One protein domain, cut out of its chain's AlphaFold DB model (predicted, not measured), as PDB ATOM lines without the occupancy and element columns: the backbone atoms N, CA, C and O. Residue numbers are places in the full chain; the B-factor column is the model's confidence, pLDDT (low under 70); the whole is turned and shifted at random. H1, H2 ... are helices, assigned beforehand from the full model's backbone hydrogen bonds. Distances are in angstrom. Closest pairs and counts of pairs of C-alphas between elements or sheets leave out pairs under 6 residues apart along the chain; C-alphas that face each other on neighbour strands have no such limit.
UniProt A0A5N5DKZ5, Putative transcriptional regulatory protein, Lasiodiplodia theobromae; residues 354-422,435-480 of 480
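What this domain is: This is residues 354 to 422 and 435 to 480 of the 480 residues of the protein "Putative transcriptional regulatory protein" of Lasiodiplodia theobromae (UniProt A0A5N5DKZ5). Helices H1, H2 and H3 form an up-and-down bundle, each running against the one before; the hairpin H4-H5 packs on H1 through H4, and residues 474 to 480, including H6, stick out. The printed part has 115 residues, six named helices, no named strand: all helix, compact, radius of gyration of the C-alphas 14.3 A, spans 48 by 30 by 28 A.

How they stand to each other: H1, residues 354 to 373, touches H2, residues 375 to 396 (closest C-alphas Ala 371 and Tyr 378, 5.4 A), and H3, residues 401 to 422 (Trp 372 and Val 417, 5.9 A). H4, residues 435 to 451, touches H1 with residues 442 to 449 alone (Leu 365 and Met 446, 7.3 A), and H5, residues 455 to 464, opposite ways at a shallow tilt of 3 degrees (Ala 445 and Val 461, 7.0 A). H6, residues 475 to 478, touches no helix. Every O i to N i+4 pair is within hydrogen-bond range in H1 and H5, against 14 of 18 in H2, 16 of 18 in H3 and 12 of 13 in H4; H6 is too short for one.

Where its parts are: H1 spans 28.8 A from C-alpha 354 at (22.292, -28.435, -34.696) to C-alpha 373 at (45.215, -45.016, -39.884), H2 spans 28.7 A and H3 32.5 A from first to last C-alpha, and H6 ends with C-alpha 478 at (22.543, -16.958, -50.963).

The domain as a whole: Residues 423 to 434 are not printed, a 16.3 A gap between C-alphas. Residues 422 and 435 to 480 are under pLDDT 70.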
ATOM      1  N   TRP A 354      20.990 -28.749 -34.089       84.88
ATOM      2  CA  TRP A 354      22.292 -28.435 -34.696       84.88
ATOM      3  C   TRP A 354      23.438 -29.106 -33.924       84.88
ATOM      4  O   TRP A 354      24.372 -29.630 -34.523       84.88
ATOM      5  N   ARG A 355      23.336 -29.136 -32.591       85.00
ATOM      6  CA  ARG A 355      24.339 -29.757 -31.732       85.00
ATOM      7  C   ARG A 355      24.462 -31.257 -31.999       85.00
ATOM      8  O   ARG A 355      25.569 -31.754 -32.154       85.00
ATOM      9  N   THR A 356      23.330 -31.944 -32.119       91.06
ATOM     10  CA  THR A 356      23.275 -33.368 -32.463       91.06
ATOM     11  C   THR A 356      23.933 -33.624 -33.819       91.06
ATOM     12  O   THR A 356      24.732 -34.544 -33.941       91.06
ATOM     13  N   PHE A 357      23.653 -32.782 -34.824       92.25
ATOM     14  CA  PHE A 357      24.278 -32.884 -36.146       92.25
ATOM     15  C   PHE A 357      25.804 -32.772 -36.068       92.25
ATOM     16  O   PHE A 357      26.511 -33.627 -36.592       92.25
ATOM     17  N   HIS A 358      26.299 -31.733 -35.391       89.62
ATOM     18  CA  HIS A 358      27.729 -31.512 -35.196       89.62
ATOM     19  C   HIS A 358      28.395 -32.709 -34.505       89.62
ATOM     20  O   HIS A 358      29.410 -33.210 -34.976       89.62
ATOM     21  N   ASP A 359      27.808 -33.203 -33.419       92.62
ATOM     22  CA  ASP A 359      28.389 -34.295 -32.638       92.62
ATOM     23  C   ASP A 359      28.434 -35.616 -33.428       92.62
ATOM     24  O   ASP A 359      29.435 -36.332 -33.362       92.62
ATOM     25  N   ILE A 360      27.399 -35.905 -34.228       96.12
ATOM     26  CA  ILE A 360      27.381 -37.053 -35.152       96.12
ATOM     27  C   ILE A 360      28.461 -36.889 -36.224       96.12
ATOM     28  O   ILE A 360      29.209 -37.832 -36.480       96.12
ATOM     29  N   LEU A 361      28.581 -35.697 -36.821       93.62
ATOM     30  CA  LEU A 361      29.595 -35.417 -37.836       93.62
ATOM     31  C   LEU A 361      31.002 -35.628 -37.268       93.62
ATOM     32  O   LEU A 361      31.817 -36.304 -37.892       93.62
ATOM     33  N   MET A 362      31.277 -35.119 -36.065       91.69
ATOM     34  CA  MET A 362      32.578 -35.291 -35.413       91.69
ATOM     35  C   MET A 362      32.876 -36.754 -35.081       91.69
ATOM     36  O   MET A 362      34.010 -37.190 -35.279       91.69
ATOM     37  N   ALA A 363      31.889 -37.529 -34.625       95.56
ATOM     38  CA  ALA A 363      32.057 -38.970 -34.426       95.56
ATOM     39  C   ALA A 363      32.336 -39.706 -35.751       95.56
ATOM     40  O   ALA A 363      33.211 -40.571 -35.799       95.56
ATOM     41  N   GLY A 364      31.658 -39.327 -36.838       94.75
ATOM     42  CA  GLY A 364      31.895 -39.862 -38.182       94.75
ATOM     43  C   GLY A 364      33.292 -39.545 -38.719       94.75
ATOM     44  O   GLY A 364      33.994 -40.441 -39.182       94.75
ATOM     45  N   LEU A 365      33.748 -38.296 -38.598       91.19
ATOM     46  CA  LEU A 365      35.092 -37.892 -39.029       91.19
ATOM     47  C   LEU A 365      36.191 -38.600 -38.225       91.19
ATOM     48  O   LEU A 365      37.173 -39.060 -38.807       91.19
ATOM     49  N   VAL A 366      36.017 -38.747 -36.905       92.31
ATOM     50  CA  VAL A 366      36.961 -39.518 -36.078       92.31
ATOM     51  C   VAL A 366      36.966 -40.994 -36.484       92.31
ATOM     52  O   VAL A 366      38.039 -41.587 -36.583       92.31
ATOM     53  N   TRP A 367      35.805 -41.582 -36.790       94.31
ATOM     54  CA  TRP A 367      35.730 -42.945 -37.322       94.31
ATOM     55  C   TRP A 367      36.494 -43.100 -38.644       94.31
ATOM     56  O   TRP A 367      37.294 -44.029 -38.774       94.31
ATOM     57  N   ILE A 368      36.305 -42.183 -39.598       90.75
ATOM     58  CA  ILE A 368      37.032 -42.172 -40.879       90.75
ATOM     59  C   ILE A 368      38.544 -42.076 -40.635       90.75
ATOM     60  O   ILE A 368      39.304 -42.853 -41.214       90.75
ATOM     61  N   TYR A 369      38.985 -41.191 -39.736       89.88
ATOM     62  CA  TYR A 369      40.395 -41.064 -39.357       89.88
ATOM     63  C   TYR A 369      40.966 -42.379 -38.794       89.88
ATOM     64  O   TYR A 369      42.026 -42.840 -39.228       89.88
ATOM     65  N   CYS A 370      40.253 -43.024 -37.865       91.06
ATOM     66  CA  CYS A 370      40.656 -44.312 -37.297       91.06
ATOM     67  C   CYS A 370      40.713 -45.418 -38.364       91.06
ATOM     68  O   CYS A 370      41.669 -46.196 -38.391       91.06
ATOM     69  N   ALA A 371      39.721 -45.473 -39.255       90.00
ATOM     70  CA  ALA A 371      39.669 -46.432 -40.354       90.00
ATOM     71  C   ALA A 371      40.801 -46.217 -41.364       90.00
ATOM     72  O   ALA A 371      41.346 -47.191 -41.872       90.00
ATOM     73  N   TRP A 372      41.206 -44.975 -41.618       87.88
ATOM     74  CA  TRP A 372      42.351 -44.671 -42.468       87.88
ATOM     75  C   TRP A 372      43.667 -45.126 -41.818       87.88
ATOM     76  O   TRP A 372      44.362 -45.984 -42.371       87.88
ATOM     77  N   LYS A 373      43.970 -44.662 -40.596       87.44
ATOM     78  CA  LYS A 373      45.215 -45.016 -39.884       87.44
ATOM     79  C   LYS A 373      45.345 -46.508 -39.565       87.44
ATOM     80  O   LYS A 373      46.457 -47.019 -39.480       87.44
ATOM     81  N   SER A 374      44.232 -47.216 -39.372       84.88
ATOM     82  CA  SER A 374      44.188 -48.655 -39.060       84.88
ATOM     83  C   SER A 374      43.396 -49.446 -40.108       84.88
ATOM     84  O   SER A 374      42.571 -50.297 -39.769       84.88
ATOM     85  N   SER A 375      43.681 -49.177 -41.389       73.88
ATOM     86  CA  SER A 375      42.975 -49.719 -42.566       73.88
ATOM     87  C   SER A 375      42.681 -51.218 -42.503       73.88
ATOM     88  O   SER A 375      41.558 -51.641 -42.755       73.88
ATOM     89  N   GLN A 376      43.646 -52.036 -42.083       75.81
ATOM     90  CA  GLN A 376      43.478 -53.490 -42.067       75.81
ATOM     91  C   GLN A 376      42.539 -54.001 -40.961       75.81
ATOM     92  O   GLN A 376      41.969 -55.081 -41.094       75.81
ATOM     93  N   ARG A 377      42.364 -53.243 -39.872       80.06
ATOM     94  CA  ARG A 377      41.550 -53.657 -38.719       80.06
ATOM     95  C   ARG A 377      40.070 -53.321 -38.892       80.06
ATOM     96  O   ARG A 377      39.233 -54.098 -38.450       80.06
ATOM     97  N   TYR A 378      39.755 -52.189 -39.523       83.38
ATOM     98  CA  TYR A 378      38.384 -51.663 -39.587       83.38
ATOM     99  C   TYR A 378      37.737 -51.747 -40.974       83.38
ATOM    100  O   TYR A 378      36.604 -51.305 -41.131       83.38
ATOM    101  N   SER A 379      38.411 -52.321 -41.976       77.19
ATOM    102  CA  SER A 379      37.903 -52.375 -43.357       77.19
ATOM    103  C   SER A 379      36.512 -53.018 -43.488       77.19
ATOM    104  O   SER A 379      35.675 -52.504 -44.224       77.19
ATOM    105  N   ALA A 380      36.226 -54.083 -42.729       79.75
ATOM    106  CA  ALA A 380      34.927 -54.763 -42.775       79.75
ATOM    107  C   ALA A 380      33.772 -53.905 -42.220       79.75
ATOM    108  O   ALA A 380      32.680 -53.897 -42.785       79.75
ATOM    109  N   ASP A 381      34.023 -53.158 -41.143       85.19
ATOM    110  CA  ASP A 381      32.992 -52.383 -40.441       85.19
ATOM    111  C   ASP A 381      32.868 -50.948 -40.969       85.19
ATOM    112  O   ASP A 381      31.840 -50.295 -40.764       85.19
ATOM    113  N   HIS A 382      33.903 -50.443 -41.656       88.75
ATOM    114  CA  HIS A 382      33.989 -49.052 -42.098       88.75
ATOM    115  C   HIS A 382      32.775 -48.639 -42.926       88.75
ATOM    116  O   HIS A 382      32.110 -47.665 -42.579       88.75
ATOM    117  N   GLN A 383      32.437 -49.414 -43.960       89.81
ATOM    118  CA  GLN A 383      31.332 -49.093 -44.860       89.81
ATOM    119  C   GLN A 383      29.978 -49.068 -44.132       89.81
ATOM    120  O   GLN A 383      29.165 -48.171 -44.361       89.81
ATOM    121  N   ALA A 384      29.739 -50.024 -43.229       92.44
ATOM    122  CA  ALA A 384      28.486 -50.117 -42.484       92.44
ATOM    123  C   ALA A 384      28.303 -48.930 -41.525       92.44
ATOM    124  O   ALA A 384      27.241 -48.303 -41.511       92.44
ATOM    125  N   LEU A 385      29.344 -48.584 -40.759       94.75
ATOM    126  CA  LEU A 385      29.299 -47.472 -39.804       94.75
ATOM    127  C   LEU A 385      29.276 -46.105 -40.488       94.75
ATOM    128  O   LEU A 385      28.505 -45.242 -40.069       94.75
ATOM    129  N   SER A 386      30.039 -45.915 -41.566       94.38
ATOM    130  CA  SER A 386      29.979 -44.683 -42.359       94.38
ATOM    131  C   SER A 386      28.584 -44.468 -42.943       94.38
ATOM    132  O   SER A 386      28.045 -43.366 -42.860       94.38
ATOM    133  N   MET A 387      27.940 -45.522 -43.452       94.62
ATOM    134  CA  MET A 387      26.567 -45.427 -43.950       94.62
ATOM    135  C   MET A 387      25.557 -45.156 -42.826       94.62
ATOM    136  O   MET A 387      24.616 -44.385 -43.018       94.62
ATOM    137  N   ALA A 388      25.748 -45.729 -41.633       96.50
ATOM    138  CA  ALA A 388      24.933 -45.397 -40.464       96.50
ATOM    139  C   ALA A 388      25.070 -43.914 -40.072       96.50
ATOM    140  O   ALA A 388      24.054 -43.248 -39.870       96.50
ATOM    141  N   CYS A 389      26.297 -43.381 -40.050       97.69
ATOM    142  CA  CYS A 389      26.575 -41.964 -39.808       97.69
ATOM    143  C   CYS A 389      25.874 -41.066 -40.836       97.69
ATOM    144  O   CYS A 389      25.131 -40.161 -40.460       97.69
ATOM    145  N   THR A 390      26.010 -41.366 -42.131       96.81
ATOM    146  CA  THR A 390      25.332 -40.620 -43.200       96.81
ATOM    147  C   THR A 390      23.812 -40.605 -43.015       96.81
ATOM    148  O   THR A 390      23.199 -39.540 -43.092       96.81
ATOM    149  N   ARG A 391      23.185 -41.749 -42.703       97.06
ATOM    150  CA  ARG A 391      21.732 -41.808 -42.446       97.06
ATOM    151  C   ARG A 391      21.319 -40.939 -41.258       97.06
ATOM    152  O   ARG A 391      20.308 -40.243 -41.338       97.06
ATOM    153  N   LEU A 392      22.097 -40.958 -40.175       97.75
ATOM    154  CA  LEU A 392      21.863 -40.111 -39.004       97.75
ATOM    155  C   LEU A 392      21.970 -38.620 -39.355       97.75
ATOM    156  O   LEU A 392      21.081 -37.841 -39.005       97.75
ATOM    157  N   LEU A 393      23.012 -38.225 -40.091       96.56
ATOM    158  CA  LEU A 393      23.198 -36.845 -40.543       96.56
ATOM    159  C   LEU A 393      22.042 -36.383 -41.434       96.56
ATOM    160  O   LEU A 393      21.496 -35.306 -41.205       96.56
ATOM    161  N   GLN A 394      21.616 -37.209 -42.394       95.75
ATOM    162  CA  GLN A 394      20.471 -36.925 -43.266       95.75
ATOM    163  C   GLN A 394      19.163 -36.795 -42.470       95.75
ATOM    164  O   GLN A 394      18.364 -35.894 -42.735       95.75
ATOM    165  N   HIS A 395      18.950 -37.652 -41.466       95.50
ATOM    166  CA  HIS A 395      17.778 -37.582 -40.594       95.50
ATOM    167  C   HIS A 395      17.733 -36.261 -39.813       95.50
ATOM    168  O   HIS A 395      16.707 -35.579 -39.808       95.50
ATOM    169  N   VAL A 396      18.848 -35.867 -39.189       94.06
ATOM    170  CA  VAL A 396      18.934 -34.626 -38.400       94.06
ATOM    171  C   VAL A 396      18.906 -33.376 -39.291       94.06
ATOM    172  O   VAL A 396      18.364 -32.344 -38.888       94.06
ATOM    173  N   ALA A 397      19.447 -33.457 -40.508       92.88
ATOM    174  CA  ALA A 397      19.479 -32.353 -41.466       92.88
ATOM    175  C   ALA A 397      18.158 -32.121 -42.214       92.88
ATOM    176  O   ALA A 397      18.053 -31.159 -42.976       92.88
ATOM    177  N   LYS A 398      17.138 -32.963 -42.011       90.94
ATOM    178  CA  LYS A 398      15.852 -32.851 -42.706       90.94
ATOM    179  C   LYS A 398      15.270 -31.434 -42.573       90.94
ATOM    180  O   LYS A 398      14.976 -30.964 -41.477       90.94
ATOM    181  N   GLY A 399      15.103 -30.753 -43.709       83.56
ATOM    182  CA  GLY A 399      14.611 -29.368 -43.774       83.56
ATOM    183  C   GLY A 399      15.677 -28.276 -43.590       83.56
ATOM    184  O   GLY A 399      15.317 -27.109 -43.466       83.56
ATOM    185  N   ARG A 400      16.974 -28.618 -43.571       85.88
ATOM    186  CA  ARG A 400      18.104 -27.689 -43.375       85.88
ATOM    187  C   ARG A 400      19.175 -27.869 -44.460       85.88
ATOM    188  O   ARG A 400      20.244 -28.414 -44.208       85.88
ATOM    189  N   ASN A 401      18.904 -27.365 -45.664       84.19
ATOM    190  CA  ASN A 401      19.745 -27.585 -46.853       84.19
ATOM    191  C   ASN A 401      21.213 -27.141 -46.695       84.19
ATOM    192  O   ASN A 401      22.100 -27.753 -47.283       84.19
ATOM    193  N   TYR A 402      21.490 -26.126 -45.870       81.38
ATOM    194  CA  TYR A 402      22.857 -25.651 -45.611       81.38
ATOM    195  C   TYR A 402      23.769 -26.719 -44.973       81.38
ATOM    196  O   TYR A 402      24.991 -26.582 -45.004       81.38
ATOM    197  N   LEU A 403      23.191 -27.783 -44.400       84.19
ATOM    198  CA  LEU A 403      23.926 -28.899 -43.802       84.19
ATOM    199  C   LEU A 403      24.412 -29.929 -44.827       84.19
ATOM    200  O   LEU A 403      25.345 -30.675 -44.528       84.19
ATOM    201  N   ASN A 404      23.837 -29.953 -46.034       86.50
ATOM    202  CA  ASN A 404      24.117 -30.982 -47.041       86.50
ATOM    203  C   ASN A 404      25.594 -31.026 -47.448       86.50
ATOM    204  O   ASN A 404      26.133 -32.109 -47.644       86.50
ATOM    205  N   ARG A 405      26.281 -29.876 -47.474       84.75
ATOM    206  CA  ARG A 405      27.723 -29.812 -47.769       84.75
ATOM    207  C   ARG A 405      28.580 -30.624 -46.791       84.75
ATOM    208  O   ARG A 405      29.590 -31.191 -47.184       84.75
ATOM    209  N   PHE A 406      28.182 -30.702 -45.519       86.69
ATOM    210  CA  PHE A 406      28.913 -31.473 -44.508       86.69
ATOM    211  C   PHE A 406      28.636 -32.974 -44.641       86.69
ATOM    212  O   PHE A 406      29.512 -33.789 -44.363       86.69
ATOM    213  N   ILE A 407      27.432 -33.334 -45.097       89.19
ATOM    214  CA  ILE A 407      27.077 -34.719 -45.431       89.19
ATOM    215  C   ILE A 407      27.908 -35.180 -46.632       89.19
ATOM    216  O   ILE A 407      28.557 -36.217 -46.548       89.19
ATOM    217  N   GLN A 408      27.969 -34.364 -47.688       85.75
ATOM    218  CA  GLN A 408      28.798 -34.617 -48.869       85.75
ATOM    219  C   GLN A 408      30.282 -34.729 -48.509       85.75
ATOM    220  O   GLN A 408      30.946 -35.657 -48.954       85.75
ATOM    221  N   LEU A 409      30.801 -33.842 -47.647       85.69
ATOM    222  CA  LEU A 409      32.175 -33.951 -47.146       85.69
ATOM    223  C   LEU A 409      32.420 -35.319 -46.491       85.69
ATOM    224  O   LEU A 409      33.395 -35.993 -46.815       85.69
ATOM    225  N   HIS A 410      31.540 -35.733 -45.576       90.12
ATOM    226  CA  HIS A 410      31.661 -37.022 -44.899       90.12
ATOM    227  C   HIS A 410      31.602 -38.203 -45.886       90.12
ATOM    228  O   HIS A 410      32.430 -39.112 -45.805       90.12
ATOM    229  N   GLU A 411      30.656 -38.189 -46.829       90.00
ATOM    230  CA  GLU A 411      30.507 -39.225 -47.861       90.00
ATOM    231  C   GLU A 411      31.754 -39.332 -48.747       90.00
ATOM    232  O   GLU A 411      32.284 -40.432 -48.924       90.00
ATOM    233  N   SER A 412      32.274 -38.205 -49.233       87.00
ATOM    234  CA  SER A 412      33.467 -38.165 -50.080       87.00
ATOM    235  C   SER A 412      34.713 -38.648 -49.343       87.00
ATOM    236  O   SER A 412      35.462 -39.468 -49.875       87.00
ATOM    237  N   LEU A 413      34.914 -38.229 -48.087       86.19
ATOM    238  CA  LEU A 413      36.023 -38.724 -47.263       86.19
ATOM    239  C   LEU A 413      35.913 -40.232 -46.997       86.19
ATOM    240  O   LEU A 413      36.912 -40.948 -47.093       86.19
ATOM    241  N   SER A 414      34.712 -40.741 -46.713       89.00
ATOM    242  CA  SER A 414      34.504 -42.182 -46.532       89.00
ATOM    243  C   SER A 414      34.764 -42.965 -47.821       89.00
ATOM    244  O   SER A 414      35.318 -44.067 -47.765       89.00
ATOM    245  N   HIS A 415      34.395 -42.414 -48.979       87.62
ATOM    246  CA  HIS A 415      34.675 -43.021 -50.279       87.62
ATOM    247  C   HIS A 415      36.176 -43.116 -50.556       87.62
ATOM    248  O   HIS A 415      36.635 -44.187 -50.951       87.62
ATOM    249  N   ILE A 416      36.938 -42.051 -50.284       85.12
ATOM    250  CA  ILE A 416      38.403 -42.022 -50.449       85.12
ATOM    251  C   ILE A 416      39.074 -43.099 -49.585       85.12
ATOM    252  O   ILE A 416      39.934 -43.848 -50.055       85.12
ATOM    253  N   VAL A 417      38.663 -43.228 -48.320       84.75
ATOM    254  CA  VAL A 417      39.217 -44.262 -47.428       84.75
ATOM    255  C   VAL A 417      38.856 -45.667 -47.918       84.75
ATOM    256  O   VAL A 417      39.709 -46.552 -47.921       84.75
ATOM    257  N   THR A 418      37.630 -45.866 -48.406       84.56
ATOM    258  CA  THR A 418      37.186 -47.161 -48.948       84.56
ATOM    259  C   THR A 418      37.942 -47.539 -50.225       84.56
ATOM    260  O   THR A 418      38.358 -48.690 -50.365       84.56
ATOM    261  N   SER A 419      38.172 -46.593 -51.146       81.56
ATOM    262  CA  SER A 419      38.932 -46.854 -52.375       81.56
ATOM    263  C   SER A 419      40.383 -47.217 -52.077       81.56
ATOM    264  O   SER A 419      40.903 -48.168 -52.658       81.56
ATOM    265  N   ASN A 420      41.008 -46.533 -51.113       73.50
ATOM    266  CA  ASN A 420      42.388 -46.809 -50.709       73.50
ATOM    267  C   ASN A 420      42.547 -48.198 -50.072       73.50
ATOM    268  O   ASN A 420      43.578 -48.841 -50.255       73.50
ATOM    269  N   GLN A 421      41.525 -48.690 -49.366       70.94
ATOM    270  CA  GLN A 421      41.528 -50.033 -48.773       70.94
ATOM    271  C   GLN A 421      41.402 -51.162 -49.811       70.94
ATOM    272  O   GLN A 421      41.843 -52.280 -49.546       70.94
ATOM    273  N   GLN A 422      40.810 -50.895 -50.982       64.44
ATOM    274  CA  GLN A 422      40.615 -51.890 -52.048       64.44
ATOM    275  C   GLN A 422      41.825 -52.013 -52.991       64.44
ATOM    276  O   GLN A 422      42.022 -53.065 -53.603       64.44
ATOM    277  N   ASP A 435      50.034 -38.231 -49.818       53.41
ATOM    278  CA  ASP A 435      49.455 -38.701 -48.539       53.41
ATOM    279  C   ASP A 435      49.568 -37.644 -47.422       53.41
ATOM    280  O   ASP A 435      48.682 -37.508 -46.579       53.41
ATOM    281  N   ALA A 436      50.628 -36.827 -47.469       55.34
ATOM    282  CA  ALA A 436      50.829 -35.684 -46.589       55.34
ATOM    283  C   ALA A 436      49.786 -34.564 -46.783       55.34
ATOM    284  O   ALA A 436      49.382 -33.942 -45.807       55.34
ATOM    285  N   LEU A 437      49.333 -34.286 -48.011       58.34
ATOM    286  CA  LEU A 437      48.270 -33.311 -48.289       58.34
ATOM    287  C   LEU A 437      46.930 -33.786 -47.729       58.34
ATOM    288  O   LEU A 437      46.272 -33.019 -47.032       58.34
ATOM    289  N   PHE A 438      46.537 -35.040 -47.971       60.50
ATOM    290  CA  PHE A 438      45.289 -35.578 -47.415       60.50
ATOM    291  C   PHE A 438      45.308 -35.589 -45.882       60.50
ATOM    292  O   PHE A 438      44.346 -35.152 -45.251       60.50
ATOM    293  N   GLU A 439      46.422 -36.017 -45.280       60.66
ATOM    294  CA  GLU A 439      46.612 -35.981 -43.829       60.66
ATOM    295  C   GLU A 439      46.514 -34.556 -43.274       60.66
ATOM    296  O   GLU A 439      45.817 -34.324 -42.284       60.66
ATOM    297  N   ASN A 440      47.154 -33.589 -43.935       61.59
ATOM    298  CA  ASN A 440      47.083 -32.182 -43.550       61.59
ATOM    299  C   ASN A 440      45.652 -31.642 -43.650       61.59
ATOM    300  O   ASN A 440      45.191 -31.007 -42.707       61.59
ATOM    301  N   HIS A 441      44.928 -31.939 -44.731       62.66
ATOM    302  CA  HIS A 441      43.552 -31.479 -44.920       62.66
ATOM    303  C   HIS A 441      42.563 -32.132 -43.953       62.66
ATOM    304  O   HIS A 441      41.661 -31.457 -43.465       62.66
ATOM    305  N   LEU A 442      42.722 -33.421 -43.639       62.81
ATOM    306  CA  LEU A 442      41.856 -34.110 -42.682       62.81
ATOM    307  C   LEU A 442      42.102 -33.603 -41.254       62.81
ATOM    308  O   LEU A 442      41.148 -33.354 -40.518       62.81
ATOM    309  N   ASN A 443      43.366 -33.387 -40.881       62.75
ATOM    310  CA  ASN A 443      43.721 -32.789 -39.597       62.75
ATOM    311  C   ASN A 443      43.228 -31.335 -39.494       62.75
ATOM    312  O   ASN A 443      42.657 -30.971 -38.467       62.75
ATOM    313  N   GLU A 444      43.381 -30.530 -40.552       63.81
ATOM    314  CA  GLU A 444      42.855 -29.157 -40.632       63.81
ATOM    315  C   GLU A 444      41.325 -29.162 -40.510       63.81
ATOM    316  O   GLU A 444      40.790 -28.484 -39.640       63.81
ATOM    317  N   ALA A 445      40.617 -30.019 -41.251       60.91
ATOM    318  CA  ALA A 445      39.163 -30.149 -41.165       60.91
ATOM    319  C   ALA A 445      38.683 -30.591 -39.772       60.91
ATOM    320  O   ALA A 445      37.684 -30.074 -39.275       60.91
ATOM    321  N   MET A 446      39.386 -31.514 -39.105       61.97
ATOM    322  CA  MET A 446      39.057 -31.930 -37.735       61.97
ATOM    323  C   MET A 446      39.340 -30.831 -36.704       61.97
ATOM    324  O   MET A 446      38.608 -30.720 -35.717       61.97
ATOM    325  N   MET A 447      40.387 -30.024 -36.895       61.66
ATOM    326  CA  MET A 447      40.688 -28.883 -36.024       61.66
ATOM    327  C   MET A 447      39.699 -27.734 -36.249       61.66
ATOM    328  O   MET A 447      39.154 -27.211 -35.277       61.66
ATOM    329  N   ASP A 448      39.382 -27.408 -37.500       57.47
ATOM    330  CA  ASP A 448      38.448 -26.345 -37.866       57.47
ATOM    331  C   ASP A 448      37.002 -26.701 -37.534       57.47
ATOM    332  O   ASP A 448      36.275 -25.843 -37.042       57.47
ATOM    333  N   ALA A 449      36.585 -27.960 -37.681       54.47
ATOM    334  CA  ALA A 449      35.260 -28.391 -37.233       54.47
ATOM    335  C   ALA A 449      35.074 -28.219 -35.713       54.47
ATOM    336  O   ALA A 449      33.957 -28.004 -35.255       54.47
ATOM    337  N   ASN A 450      36.161 -28.241 -34.931       51.56
ATOM    338  CA  ASN A 450      36.123 -27.927 -33.499       51.56
ATOM    339  C   ASN A 450      36.264 -26.434 -33.180       51.56
ATOM    340  O   ASN A 450      35.804 -25.999 -32.126       51.56
ATOM    341  N   ALA A 451      36.950 -25.670 -34.033       46.09
ATOM    342  CA  ALA A 451      37.329 -24.284 -33.763       46.09
ATOM    343  C   ALA A 451      36.425 -23.244 -34.447       46.09
ATOM    344  O   ALA A 451      36.375 -22.094 -34.008       46.09
ATOM    345  N   SER A 452      35.704 -23.617 -35.506       43.56
ATOM    346  CA  SER A 452      35.070 -22.674 -36.418       43.56
ATOM    347  C   SER A 452      33.564 -22.889 -36.540       43.56
ATOM    348  O   SER A 452      33.070 -23.848 -37.126       43.56
ATOM    349  N   PHE A 453      32.830 -21.898 -36.040       48.53
ATOM    350  CA  PHE A 453      31.462 -21.591 -36.460       48.53
ATOM    351  C   PHE A 453      31.453 -20.555 -37.602       48.53
ATOM    352  O   PHE A 453      30.450 -19.875 -37.817       48.53
ATOM    353  N   ASP A 454      32.579 -20.384 -38.300       46.16
ATOM    354  CA  ASP A 454      32.689 -19.509 -39.457       46.16
ATOM    355  C   ASP A 454      32.490 -20.327 -40.736       46.16
ATOM    356  O   ASP A 454      33.351 -21.094 -41.178       46.16
ATOM    357  N   VAL A 455      31.312 -20.145 -41.330       44.41
ATOM    358  CA  VAL A 455      30.929 -20.732 -42.616       44.41
ATOM    359  C   VAL A 455      31.953 -20.402 -43.707       44.41
ATOM    360  O   VAL A 455      32.236 -21.269 -44.533       44.41
ATOM    361  N   HIS A 456      32.569 -19.217 -43.671       44.31
ATOM    362  CA  HIS A 456      33.571 -18.806 -44.652       44.31
ATOM    363  C   HIS A 456      34.933 -19.470 -44.435       44.31
ATOM    364  O   HIS A 456      35.639 -19.766 -45.399       44.31
ATOM    365  N   ALA A 457      35.316 -19.755 -43.188       44.69
ATOM    366  CA  ALA A 457      36.533 -20.519 -42.913       44.69
ATOM    367  C   ALA A 457      36.403 -21.964 -43.431       44.69
ATOM    368  O   ALA A 457      37.318 -22.465 -44.078       44.69
ATOM    369  N   PHE A 458      35.233 -22.587 -43.254       45.94
ATOM    370  CA  PHE A 458      34.952 -23.919 -43.800       45.94
ATOM    371  C   PHE A 458      34.918 -23.937 -45.340       45.94
ATOM    372  O   PHE A 458      35.455 -24.857 -45.951       45.94
ATOM    373  N   GLU A 459      34.348 -22.912 -45.986       49.34
ATOM    374  CA  GLU A 459      34.395 -22.765 -47.453       49.34
ATOM    375  C   GLU A 459      35.834 -22.721 -47.981       49.34
ATOM    376  O   GLU A 459      36.140 -23.374 -48.975       49.34
ATOM    377  N   ASN A 460      36.746 -22.039 -47.285       51.03
ATOM    378  CA  ASN A 460      38.160 -22.012 -47.665       51.03
ATOM    379  C   ASN A 460      38.845 -23.383 -47.545       51.03
ATOM    380  O   ASN A 460      39.699 -23.695 -48.373       51.03
ATOM    381  N   VAL A 461      38.478 -24.207 -46.557       48.47
ATOM    382  CA  VAL A 461      38.970 -25.594 -46.442       48.47
ATOM    383  C   VAL A 461      38.424 -26.450 -47.585       48.47
ATOM    384  O   VAL A 461      39.187 -27.156 -48.238       48.47
ATOM    385  N   MET A 462      37.131 -26.329 -47.898       47.50
ATOM    386  CA  MET A 462      36.492 -27.064 -48.998       47.50
ATOM    387  C   MET A 462      37.065 -26.693 -50.374       47.50
ATOM    388  O   MET A 462      37.211 -27.566 -51.220       47.50
ATOM    389  N   VAL A 463      37.448 -25.428 -50.589       52.44
ATOM    390  CA  VAL A 463      38.128 -24.966 -51.817       52.44
ATOM    391  C   VAL A 463      39.550 -25.532 -51.940       52.44
ATOM    392  O   VAL A 463      40.065 -25.687 -53.046       52.44
ATOM    393  N   ARG A 464      40.205 -25.842 -50.816       47.47
ATOM    394  CA  ARG A 464      41.584 -26.356 -50.781       47.47
ATOM    395  C   ARG A 464      41.687 -27.867 -50.953       47.47
ATOM    396  O   ARG A 464      42.787 -28.334 -51.225       47.47
ATOM    397  N   ILE A 465      40.589 -28.609 -50.815       47.06
ATOM    398  CA  ILE A 465      40.551 -30.049 -51.083       47.06
ATOM    399  C   ILE A 465      40.147 -30.235 -52.553       47.06
ATOM    400  O   ILE A 465      38.970 -30.068 -52.885       47.06
ATOM    401  N   PRO A 466      41.085 -30.540 -53.467       38.25
ATOM    402  CA  PRO A 466      40.777 -30.561 -54.891       38.25
ATOM    403  C   PRO A 466      39.817 -31.719 -55.209       38.25
ATOM    404  O   PRO A 466      40.070 -32.854 -54.808       38.25
ATOM    405  N   ASN A 467      38.768 -31.438 -55.993       43.03
ATOM    406  CA  ASN A 467      37.881 -32.410 -56.659       43.03
ATOM    407  C   ASN A 467      36.833 -33.163 -55.801       43.03
ATOM    408  O   ASN A 467      36.479 -34.287 -56.152       43.03
ATOM    409  N   ILE A 468      36.309 -32.590 -54.707       47.34
ATOM    410  CA  ILE A 468      35.270 -33.259 -53.881       47.34
ATOM    411  C   ILE A 468      33.827 -32.789 -54.147       47.34
ATOM    412  O   ILE A 468      32.889 -33.515 -53.817       47.34
ATOM    413  N   LEU A 469      33.615 -31.621 -54.757       39.09
ATOM    414  CA  LEU A 469      32.276 -31.145 -55.112       39.09
ATOM    415  C   LEU A 469      32.170 -31.027 -56.634       39.09
ATOM    416  O   LEU A 469      33.010 -30.369 -57.245       39.09
ATOM    417  N   ASP A 470      31.153 -31.669 -57.219       37.34
ATOM    418  CA  ASP A 470      30.737 -31.417 -58.603       37.34
ATOM    419  C   ASP A 470      30.563 -29.903 -58.805       37.34
ATOM    420  O   ASP A 470      30.022 -29.207 -57.939       37.34
ATOM    421  N   GLU A 471      31.020 -29.399 -59.952       37.56
ATOM    422  CA  GLU A 471      31.082 -27.974 -60.324       37.56
ATOM    423  C   GLU A 471      29.706 -27.254 -60.385       37.56
ATOM    424  O   GLU A 471      29.644 -26.075 -60.723       37.56
ATOM    425  N   ASP A 472      28.612 -27.913 -59.990       37.41
ATOM    426  CA  ASP A 472      27.223 -27.448 -60.129       37.41
ATOM    427  C   ASP A 472      26.585 -26.908 -58.828       37.41
ATOM    428  O   ASP A 472      25.363 -26.755 -58.732       37.41
ATOM    429  N   MET A 473      27.372 -26.581 -57.795       39.53
ATOM    430  CA  MET A 473      26.851 -25.837 -56.638       39.53
ATOM    431  C   MET A 473      26.644 -24.363 -57.012       39.53
ATOM    432  O   MET A 473      27.522 -23.517 -56.846       39.53
ATOM    433  N   ASP A 474      25.453 -24.068 -57.528       33.47
ATOM    434  CA  ASP A 474      24.991 -22.731 -57.893       33.47
ATOM    435  C   ASP A 474      24.998 -21.800 -56.657       33.47
ATOM    436  O   ASP A 474      24.107 -21.821 -55.801       33.47
ATOM    437  N   TYR A 475      26.041 -20.972 -56.542       39.66
ATOM    438  CA  TYR A 475      26.246 -19.998 -55.456       39.66
ATOM    439  C   TYR A 475      25.181 -18.883 -55.417       39.66
ATOM    440  O   TYR A 475      25.198 -18.028 -54.529       39.66
ATOM    441  N   THR A 476      24.234 -18.874 -56.357       34.81
ATOM    442  CA  THR A 476      23.193 -17.848 -56.479       34.81
ATOM    443  C   THR A 476      22.074 -17.956 -55.433       34.81
ATOM    444  O   THR A 476      21.312 -17.007 -55.265       34.81
ATOM    445  N   ILE A 477      22.001 -19.042 -54.652       39.66
ATOM    446  CA  ILE A 477      20.925 -19.259 -53.659       39.66
ATOM    447  C   ILE A 477      21.129 -18.450 -52.352       39.66
ATOM    448  O   ILE A 477      20.232 -18.385 -51.515       39.66
ATOM    449  N   PHE A 478      22.260 -17.757 -52.172       34.34
ATOM    450  CA  PHE A 478      22.543 -16.958 -50.963       34.34
ATOM    451  C   PHE A 478      22.126 -15.476 -51.034       34.34
ATOM    452  O   PHE A 478      22.498 -14.686 -50.165       34.34
ATOM    453  N   GLN A 479      21.324 -15.086 -52.027       28.69
ATOM    454  CA  GLN A 479      20.634 -13.792 -52.034       28.69
ATOM    455  C   GLN A 479      19.116 -14.008 -52.016       28.69
ATOM    456  O   GLN A 479      18.463 -13.990 -53.057       28.69
ATOM    457  N   GLY A 480      18.563 -14.227 -50.823       29.20
ATOM    458  CA  GLY A 480      17.123 -14.355 -50.589       29.20
ATOM    459  C   GLY A 480      16.775 -14.329 -49.115       29.20
ATOM    460  O   GLY A 480      17.034 -15.360 -48.458       29.20
TER     461      GLY A 480